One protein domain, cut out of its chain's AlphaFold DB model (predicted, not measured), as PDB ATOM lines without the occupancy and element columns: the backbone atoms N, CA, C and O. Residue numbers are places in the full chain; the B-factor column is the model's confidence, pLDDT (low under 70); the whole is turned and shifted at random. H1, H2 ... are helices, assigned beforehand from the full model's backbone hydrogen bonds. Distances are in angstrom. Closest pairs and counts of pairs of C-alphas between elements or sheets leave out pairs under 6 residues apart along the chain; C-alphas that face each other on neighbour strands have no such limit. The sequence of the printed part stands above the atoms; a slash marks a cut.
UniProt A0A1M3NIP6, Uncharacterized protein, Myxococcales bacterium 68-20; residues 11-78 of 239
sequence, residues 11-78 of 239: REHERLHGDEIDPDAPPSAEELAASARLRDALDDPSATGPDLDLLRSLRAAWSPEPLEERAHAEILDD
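AT A GLANCE: This is residues 11 to 78 of the 239 residues of an uncharacterized protein of Myxococcales bacterium 68-20 (UniProt A0A1M3NIP6). Four helices are strung out along the chain: the last part of H2 meets H3 about at right angles, and residues 11 to 37 and 60 to 78 stick out as two free arms, with H1 and H4 toward their far ends. The printed part has 68 residues with H1, H2, H3 and H4 in that order, no named strand, and the class all helix. It is extended, with a radius of gyration of the C-alphas of 17.9 A and spans of 53 by 26 by 20 A.

HOW THE PARTS SIT: Start at H1, residues 11 to 16, which touches no helix. Go on to H2, residues 29 to 43, which touches H3, residues 52 to 62, with its residues 41 to 42 alone. Their closest C-alphas, of Leu 42 and Arg 56, are 6.5 A apart, and their lines are about perpendicular at 86 degrees. H4, residues 69 to 77, touches no helix. In H2, H3 and H4 every O i to N i+4 pair is within hydrogen-bond range; in H1, 1 of 2.

IN THESE COORDINATES: Find C-alpha 11 at (129.949, 14.886, 125.481), where H1 begins its 8.8 A. H2 runs 21.1 A, H3 15.2 A, and H4 12.4 A to C-alpha 77 at (146.487, 0.547, 174.750).

THE WHOLE: The C-alphas farthest apart, of Arg 11 and Glu 69, are 54.1 A apart. The printed part has no cut, H1 to H2 is a long link, and residues 11 to 21 have pLDDT under 70.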
ATOM      1  N   ARG A  11     130.497  15.676 126.600       50.53
ATOM      2  CA  ARG A  11     129.949  14.886 125.481       50.53
ATOM      3  C   ARG A  11     130.652  13.547 125.218       50.53
ATOM      4  O   ARG A  11     130.169  12.749 124.416       50.53
ATOM      5  N   GLU A  12     131.832  13.328 125.784       50.75
ATOM      6  CA  GLU A  12     132.528  12.035 125.776       50.75
ATOM      7  C   GLU A  12     132.110  11.198 126.986       50.75
ATOM      8  O   GLU A  12     131.874  10.007 126.816       50.75
ATOM      9  N   HIS A  13     131.877  11.824 128.146       50.81
ATOM     10  CA  HIS A  13     131.213  11.169 129.280       50.81
ATOM     11  C   HIS A  13     129.813  10.666 128.898       50.81
ATOM     12  O   HIS A  13     129.480   9.512 129.147       50.81
ATOM     13  N   GLU A  14     129.024  11.485 128.204       46.47
ATOM     14  CA  GLU A  14     127.662  11.122 127.790       46.47
ATOM     15  C   GLU A  14     127.622  10.018 126.714       46.47
ATOM     16  O   GLU A  14     126.657   9.268 126.624       46.47
ATOM     17  N   ARG A  15     128.701   9.847 125.934       49.44
ATOM     18  CA  ARG A  15     128.834   8.745 124.958       49.44
ATOM     19  C   ARG A  15     129.407   7.455 125.546       49.44
ATOM     20  O   ARG A  15     129.223   6.402 124.946       49.44
ATOM     21  N   LEU A  16     130.073   7.526 126.698       49.34
ATOM     22  CA  LEU A  16     130.538   6.363 127.465       49.34
ATOM     23  C   LEU A  16     129.445   5.775 128.376       49.34
ATOM     24  O   LEU A  16     129.556   4.620 128.769       49.34
ATOM     25  N   HIS A  17     128.379   6.532 128.660       51.47
ATOM     26  CA  HIS A  17     127.227   6.126 129.482       51.47
ATOM     27  C   HIS A  17     125.933   5.929 128.668       51.47
ATOM     28  O   HIS A  17     124.836   6.072 129.196       51.47
ATOM     29  N   GLY A  18     126.056   5.636 127.369       45.62
ATOM     30  CA  GLY A  18     124.933   5.568 126.425       45.62
ATOM     31  C   GLY A  18     124.003   4.355 126.551       45.62
ATOM     32  O   GLY A  18     123.023   4.304 125.813       45.62
ATOM     33  N   ASP A  19     124.275   3.414 127.455       59.12
ATOM     34  CA  ASP A  19     123.276   2.434 127.876       59.12
ATOM     35  C   ASP A  19     122.568   3.001 129.105       59.12
ATOM     36  O   ASP A  19     123.150   3.136 130.182       59.12
ATOM     37  N   GLU A  20     121.309   3.388 128.919       60.91
ATOM     38  CA  GLU A  20     120.385   3.709 129.999       60.91
ATOM     39  C   GLU A  20     120.336   2.492 130.938       60.91
ATOM     40  O   GLU A  20     119.767   1.456 130.598       60.91
ATOM     41  N   ILE A  21     121.033   2.576 132.077       68.56
ATOM     42  CA  ILE A  21     121.073   1.504 133.075       68.56
ATOM     43  C   ILE A  21     119.659   1.385 133.640       68.56
ATOM     44  O   ILE A  21     119.251   2.203 134.464       68.56
ATOM     45  N   ASP A  22     118.911   0.390 133.169       80.19
ATOM     46  CA  ASP A  22     117.618   0.022 133.734       80.19
ATOM     47  C   ASP A  22     117.837  -0.434 135.190       80.19
ATOM     48  O   ASP A  22     118.449  -1.484 135.411       80.19
ATOM     49  N   PRO A  23     117.383   0.337 136.199       81.38
ATOM     50  CA  PRO A  23     117.622   0.015 137.604       81.38
ATOM     51  C   PRO A  23     116.877  -1.248 138.053       81.38
ATOM     52  O   PRO A  23     117.227  -1.819 139.088       81.38
ATOM     53  N   ASP A  24     115.863  -1.671 137.292       85.31
ATOM     54  CA  ASP A  24     115.055  -2.852 137.572       85.31
ATOM     55  C   ASP A  24     115.547  -4.088 136.793       85.31
ATOM     56  O   ASP A  24     115.052  -5.202 137.016       85.31
ATOM     57  N   ALA A  25     116.541  -3.936 135.907       88.25
ATOM     58  CA  ALA A  25     117.159  -5.065 135.227       88.25
ATOM     59  C   ALA A  25     117.945  -5.938 136.224       88.25
ATOM     60  O   ALA A  25     118.627  -5.430 137.120       88.25
ATOM     61  N   PRO A  26     117.885  -7.277 136.095       89.62
ATOM     62  CA  PRO A  26     118.702  -8.149 136.925       89.62
ATOM     63  C   PRO A  26     120.196  -7.910 136.639       89.62
ATOM     64  O   PRO A  26     120.558  -7.667 135.486       89.62
ATOM     65  N   PRO A  27     121.075  -8.045 137.650       90.56
ATOM     66  CA  PRO A  27     122.501  -7.809 137.475       90.56
ATOM     67  C   PRO A  27     123.086  -8.763 136.435       90.56
ATOM     68  O   PRO A  27     122.832  -9.974 136.444       90.56
ATOM     69  N   SER A  28     123.901  -8.212 135.547       91.12
ATOM     70  CA  SER A  28     124.628  -8.970 134.539       91.12
ATOM     71  C   SER A  28     125.673  -9.896 135.176       91.12
ATOM     72  O   SER A  28     126.121  -9.717 136.313       91.12
ATOM     73  N   ALA A  29     126.114 -10.906 134.422       93.25
ATOM     74  CA  ALA A  29     127.165 -11.818 134.879       93.25
ATOM     75  C   ALA A  29     128.493 -11.089 135.167       93.25
ATOM     76  O   ALA A  29     129.241 -11.490 136.061       93.25
ATOM     77  N   GLU A  30     128.780 -10.014 134.430       91.88
ATOM     78  CA  GLU A  30     129.976  -9.198 134.628       91.88
ATOM     79  C   GLU A  30     129.908  -8.396 135.931       91.88
ATOM     80  O   GLU A  30     130.871  -8.406 136.700       91.88
ATOM     81  N   GLU A  31     128.762  -7.781 136.229       91.31
ATOM     82  CA  GLU A  31     128.538  -7.052 137.482       91.31
ATOM     83  C   GLU A  31     128.597  -7.979 138.694       91.31
ATOM     84  O   GLU A  31     129.228  -7.644 139.698       91.31
ATOM     85  N   LEU A  32     128.016  -9.179 138.598       95.69
ATOM     86  CA  LEU A  32     128.131 -10.192 139.650       95.69
ATOM     87  C   LEU A  32     129.593 -10.587 139.886       95.69
ATOM     88  O   LEU A  32     130.028 -10.686 141.036       95.69
ATOM     89  N   ALA A  33     130.368 -10.770 138.815       95.25
ATOM     90  CA  ALA A  33     131.789 -11.077 138.916       95.25
ATOM     91  C   ALA A  33     132.596  -9.899 139.494       95.25
ATOM     92  O   ALA A  33     133.507 -10.118 140.291       95.25
ATOM     93  N   ALA A  34     132.270  -8.656 139.132       91.56
ATOM     94  CA  ALA A  34     132.898  -7.457 139.685       91.56
ATOM     95  C   ALA A  34     132.582  -7.280 141.176       91.56
ATOM     96  O   ALA A  34     133.489  -7.047 141.973       91.56
ATOM     97  N   SER A  35     131.322  -7.479 141.565       93.81
ATOM     98  CA  SER A  35     130.879  -7.460 142.959       93.81
ATOM     99  C   SER A  35     131.565  -8.546 143.792       93.81
ATOM    100  O   SER A  35     131.962  -8.286 144.927       93.81
ATOM    101  N   ALA A  36     131.746  -9.752 143.239       95.06
ATOM    102  CA  ALA A  36     132.481 -10.826 143.907       95.06
ATOM    103  C   ALA A  36     133.948 -10.443 144.148       95.06
ATOM    104  O   ALA A  36     134.399 -10.493 145.287       95.06
ATOM    105  N   ARG A  37     134.650  -9.943 143.118       94.06
ATOM    106  CA  ARG A  37     136.035  -9.457 143.262       94.06
ATOM    107  C   ARG A  37     136.160  -8.352 144.309       94.06
ATOM    108  O   ARG A  37     137.141  -8.320 145.044       94.06
ATOM    109  N   LEU A  38     135.179  -7.449 144.377       92.38
ATOM    110  CA  LEU A  38     135.172  -6.385 145.376       92.38
ATOM    111  C   LEU A  38     134.982  -6.936 146.794       92.38
ATOM    112  O   LEU A  38     135.675  -6.495 147.703       92.38
ATOM    113  N   ARG A  39     134.077  -7.902 146.988       91.31
ATOM    114  CA  ARG A  39     133.897  -8.566 148.288       91.31
ATOM    115  C   ARG A  39     135.170  -9.277 148.730       91.31
ATOM    116  O   ARG A  39     135.627  -9.021 149.837       91.31
ATOM    117  N   ASP A  40     135.786 -10.046 147.837       94.75
ATOM    118  CA  ASP A  40     137.040 -10.747 148.126       94.75
ATOM    119  C   ASP A  40     138.161  -9.759 148.506       94.75
ATOM    120  O   ASP A  40     138.892  -9.985 149.465       94.75
ATOM    121  N   ALA A  41     138.255  -8.614 147.819       93.88
ATOM    122  CA  ALA A  41     139.226  -7.565 148.144       93.88
ATOM    123  C   ALA A  41     138.936  -6.840 149.473       93.88
ATOM    124  O   ALA A  41     139.859  -6.360 150.129       93.88
ATOM    125  N   LEU A  42     137.665  -6.724 149.873       92.00
ATOM    126  CA  LEU A  42     137.288  -6.140 151.162       92.00
ATOM    127  C   LEU A  42     137.511  -7.107 152.327       92.00
ATOM    128  O   LEU A  42     137.797  -6.636 153.427       92.00
ATOM    129  N   ASP A  43     137.374  -8.414 152.093       90.38
ATOM    130  CA  ASP A  43     137.609  -9.465 153.089       90.38
ATOM    131  C   ASP A  43     139.106  -9.799 153.256       90.38
ATOM    132  O   ASP A  43     139.512 -10.259 154.321       90.38
ATOM    133  N   ASP A  44     139.945  -9.534 152.248       91.38
ATOM    134  CA  ASP A  44     141.404  -9.644 152.358       91.38
ATOM    135  C   ASP A  44     142.007  -8.387 153.022       91.38
ATOM    136  O   ASP A  44     142.022  -7.317 152.405       91.38
ATOM    137  N   PRO A  45     142.562  -8.474 154.250       85.62
ATOM    138  CA  PRO A  45     143.162  -7.327 154.933       85.62
ATOM    139  C   PRO A  45     144.461  -6.840 154.274       85.62
ATOM    140  O   PRO A  45     144.881  -5.710 154.513       85.62
ATOM    141  N   SER A  46     145.107  -7.670 153.449       89.88
ATOM    142  CA  SER A  46     146.351  -7.323 152.756       89.88
ATOM    143  C   SER A  46     146.125  -6.622 151.414       89.88
ATOM    144  O   SER A  46     147.056  -6.028 150.866       89.88
ATOM    145  N   ALA A  47     144.895  -6.646 150.892       91.38
ATOM    146  CA  ALA A  47     144.557  -5.982 149.645       91.38
ATOM    147  C   ALA A  47     144.655  -4.455 149.789       91.38
ATOM    148  O   ALA A  47     144.108  -3.856 150.720       91.38
ATOM    149  N   THR A  48     145.324  -3.819 148.826       88.38
ATOM    150  CA  THR A  48     145.500  -2.362 148.750       88.38
ATOM    151  C   THR A  48     144.877  -1.812 147.474       88.38
ATOM    152  O   THR A  48     145.072  -2.373 146.395       88.38
ATOM    153  N   GLY A  49     144.170  -0.688 147.575       86.94
ATOM    154  CA  GLY A  49     143.541  -0.010 146.443       86.94
ATOM    155  C   GLY A  49     143.138   1.417 146.819       86.94
ATOM    156  O   GLY A  49     142.995   1.693 148.009       86.94
ATOM    157  N   PRO A  50     142.957   2.318 145.836       85.44
ATOM    158  CA  PRO A  50     142.739   3.748 146.084       85.44
ATOM    159  C   PRO A  50     141.525   4.037 146.980       85.44
ATOM    160  O   PRO A  50     141.580   4.972 147.770       85.44
ATOM    161  N   ASP A  51     140.489   3.189 146.918       91.44
ATOM    162  CA  ASP A  51     139.234   3.376 147.659       91.44
ATOM    163  C   ASP A  51     138.936   2.263 148.680       91.44
ATOM    164  O   ASP A  51     137.906   2.309 149.353       91.44
ATOM    165  N   LEU A  52     139.799   1.245 148.821       92.62
ATOM    166  CA  LEU A  52     139.497   0.092 149.685       92.62
ATOM    167  C   LEU A  52     139.371   0.487 151.157       92.62
ATOM    168  O   LEU A  52     138.473  -0.004 151.836       92.62
ATOM    169  N   ASP A  53     140.200   1.407 151.642       89.06
ATOM    170  CA  ASP A  53     140.136   1.861 153.035       89.06
ATOM    171  C   ASP A  53     138.852   2.649 153.321       89.06
ATOM    172  O   ASP A  53     138.214   2.470 154.364       89.06
ATOM    173  N   LEU A  54     138.410   3.466 152.360       91.88
ATOM    174  CA  LEU A  54     137.127   4.161 152.437       91.88
ATOM    175  C   LEU A  54     135.965   3.162 152.440       91.88
ATOM    176  O   LEU A  54     135.075   3.253 153.282       91.88
ATOM    177  N   LEU A  55     135.976   2.183 151.532       93.62
ATOM    178  CA  LEU A  55     134.930   1.164 151.445       93.62
ATOM    179  C   LEU A  55     134.880   0.275 152.698       93.62
ATOM    180  O   LEU A  55     133.787  -0.028 153.178       93.62
ATOM    181  N   ARG A  56     136.031  -0.085 153.280       90.75
ATOM    182  CA  ARG A  56     136.114  -0.776 154.580       90.75
ATOM    183  C   ARG A  56     135.523   0.079 155.703       90.75
ATOM    184  O   ARG A  56     134.740  -0.430 156.503       90.75
ATOM    185  N   SER A  57     135.810   1.380 155.714       90.38
ATOM    186  CA  SER A  57     135.246   2.322 156.693       90.38
ATOM    187  C   SER A  57     133.723   2.443 156.565       90.38
ATOM    188  O   SER A  57     133.006   2.399 157.564       90.38
ATOM    189  N   LEU A  58     133.201   2.534 155.337       93.69
ATOM    190  CA  LEU A  58     131.759   2.568 155.068       93.69
ATOM    191  C   LEU A  58     131.070   1.258 155.469       93.69
ATOM    192  O   LEU A  58     129.995   1.291 156.069       93.69
ATOM    193  N   ARG A  59     131.700   0.107 155.196       90.56
ATOM    194  CA  ARG A  59     131.217  -1.207 155.645       90.56
ATOM    195  C   ARG A  59     131.138  -1.271 157.167       90.56
ATOM    196  O   ARG A  59     130.104  -1.679 157.681       90.56
ATOM    197  N   ALA A  60     132.181  -0.833 157.872       89.69
ATOM    198  CA  ALA A  60     132.202  -0.805 159.333       89.69
ATOM    199  C   ALA A  60     131.133   0.137 159.918       89.69
ATOM    200  O   ALA A  60     130.533  -0.176 160.940       89.69
ATOM    201  N   ALA A  61     130.845   1.264 159.259       92.12
ATOM    202  CA  ALA A  61     129.787   2.179 159.684       92.12
ATOM    203  C   ALA A  61     128.375   1.600 159.479       92.12
ATOM    204  O   ALA A  61     127.494   1.803 160.312       92.12
ATOM    205  N   TRP A  62     128.152   0.893 158.367       93.94
ATOM    206  CA  TRP A  62     126.850   0.304 158.036       93.94
ATOM    207  C   TRP A  62     126.570  -0.996 158.797       93.94
ATOM    208  O   TRP A  62     125.443  -1.247 159.217       93.94
ATOM    209  N   SER A  63     127.596  -1.827 158.965       88.69
ATOM    210  CA  SER A  63     127.523  -3.112 159.652       88.69
ATOM    211  C   SER A  63     128.727  -3.257 160.578       88.69
ATOM    212  O   SER A  63     129.690  -3.938 160.215       88.69
ATOM    213  N   PRO A  64     128.698  -2.613 161.755       87.44
ATOM    214  CA  PRO A  64     129.796  -2.700 162.703       87.44
ATOM    215  C   PRO A  64     129.973  -4.149 163.145       87.44
ATOM    216  O   PRO A  64     129.034  -4.787 163.628       87.44
ATOM    217  N   GLU A  65     131.179  -4.673 162.954       82.31
ATOM    218  CA  GLU A  65     131.533  -5.989 163.463       82.31
ATOM    219  C   GLU A  65     131.697  -5.912 164.988       82.31
ATOM    220  O   GLU A  65     132.216  -4.910 165.497       82.31
ATOM    221  N   PRO A  66     131.233  -6.923 165.744       84.75
ATOM    222  CA  PRO A  66     131.500  -6.990 167.169       84.75
ATOM    223  C   PRO A  66     133.005  -6.937 167.422       84.75
ATOM    224  O   PRO A  66     133.776  -7.719 166.874       84.75
ATOM    225  N   LEU A  67     133.416  -5.995 168.261       83.50
ATOM    226  CA  LEU A  67     134.806  -5.858 168.658       83.50
ATOM    227  C   LEU A  67     135.133  -6.947 169.683       83.50
ATOM    228  O   LEU A  67     134.580  -6.959 170.782       83.50
ATOM    229  N   GLU A  68     136.026  -7.861 169.309       89.00
ATOM    230  CA  GLU A  68     136.560  -8.871 170.222       89.00
ATOM    231  C   GLU A  68     137.299  -8.201 171.389       89.00
ATOM    232  O   GLU A  68     137.974  -7.184 171.210       89.00
ATOM    233  N   GLU A  69     137.223  -8.788 172.587       87.69
ATOM    234  CA  GLU A  69     137.772  -8.200 173.823       87.69
ATOM    235  C   GLU A  69     139.258  -7.833 173.689       87.69
ATOM    236  O   GLU A  69     139.693  -6.770 174.132       87.69
ATOM    237  N   ARG A  70     140.033  -8.680 173.001       88.38
ATOM    238  CA  ARG A  70     141.454  -8.435 172.736       88.38
ATOM    239  C   ARG A  70     141.685  -7.233 171.820       88.38
ATOM    240  O   ARG A  70     142.572  -6.437 172.101       88.38
ATOM    241  N   ALA A  71     140.907  -7.109 170.747       85.44
ATOM    242  CA  ALA A  71     141.020  -5.986 169.819       85.44
ATOM    243  C   ALA A  71     140.575  -4.678 170.491       85.44
ATOM    244  O   ALA A  71     141.170  -3.629 170.272       85.44
ATOM    245  N   HIS A  72     139.573  -4.746 171.371       85.38
ATOM    246  CA  HIS A  72     139.178  -3.605 172.186       85.38
ATOM    247  C   HIS A  72     140.299  -3.167 173.137       85.38
ATOM    248  O   HIS A  72     140.583  -1.975 173.223       85.38
ATOM    249  N   ALA A  73     140.962  -4.112 173.810       86.12
ATOM    250  CA  ALA A  73     142.100  -3.813 174.677       86.12
ATOM    251  C   ALA A  73     143.268  -3.176 173.906       86.12
ATOM    252  O   ALA A  73     143.823  -2.187 174.366       86.12
ATOM    253  N   GLU A  74     143.584  -3.681 172.712       87.56
ATOM    254  CA  GLU A  74     144.642  -3.130 171.855       87.56
ATOM    255  C   GLU A  74     144.345  -1.678 171.436       87.56
ATOM    256  O   GLU A  74     145.208  -0.814 171.553       87.56
ATOM    257  N   ILE A  75     143.093  -1.370 171.073       84.88
ATOM    258  CA  ILE A  75     142.657   0.012 170.793       84.88
ATOM    259  C   ILE A  75     142.832   0.921 172.018       84.88
ATOM    260  O   ILE A  75     143.198   2.087 171.875       84.88
ATOM    261  N   LEU A  76     142.532   0.419 173.219       83.56
ATOM    262  CA  LEU A  76     142.700   1.190 174.452       83.56
ATOM    263  C   LEU A  76     144.178   1.414 174.793       83.56
ATOM    264  O   LEU A  76     144.523   2.497 175.262       83.56
ATOM    265  N   ASP A  77     145.041   0.432 174.539       83.56
ATOM    266  CA  ASP A  77     146.487   0.547 174.750       83.56
ATOM    267  C   ASP A  77     147.125   1.563 173.784       83.56
ATOM    268  O   ASP A  77     148.010   2.328 174.179       83.56
ATOM    269  N   ASP A  78     146.626   1.634 172.547       86.06
ATOM    270  CA  ASP A  78     147.060   2.599 171.529       86.06
ATOM    271  C   ASP A  78     146.592   4.040 171.803       86.06
ATOM    272  O   ASP A  78     147.096   4.994 171.200       86.06
TER     273      ASP A  78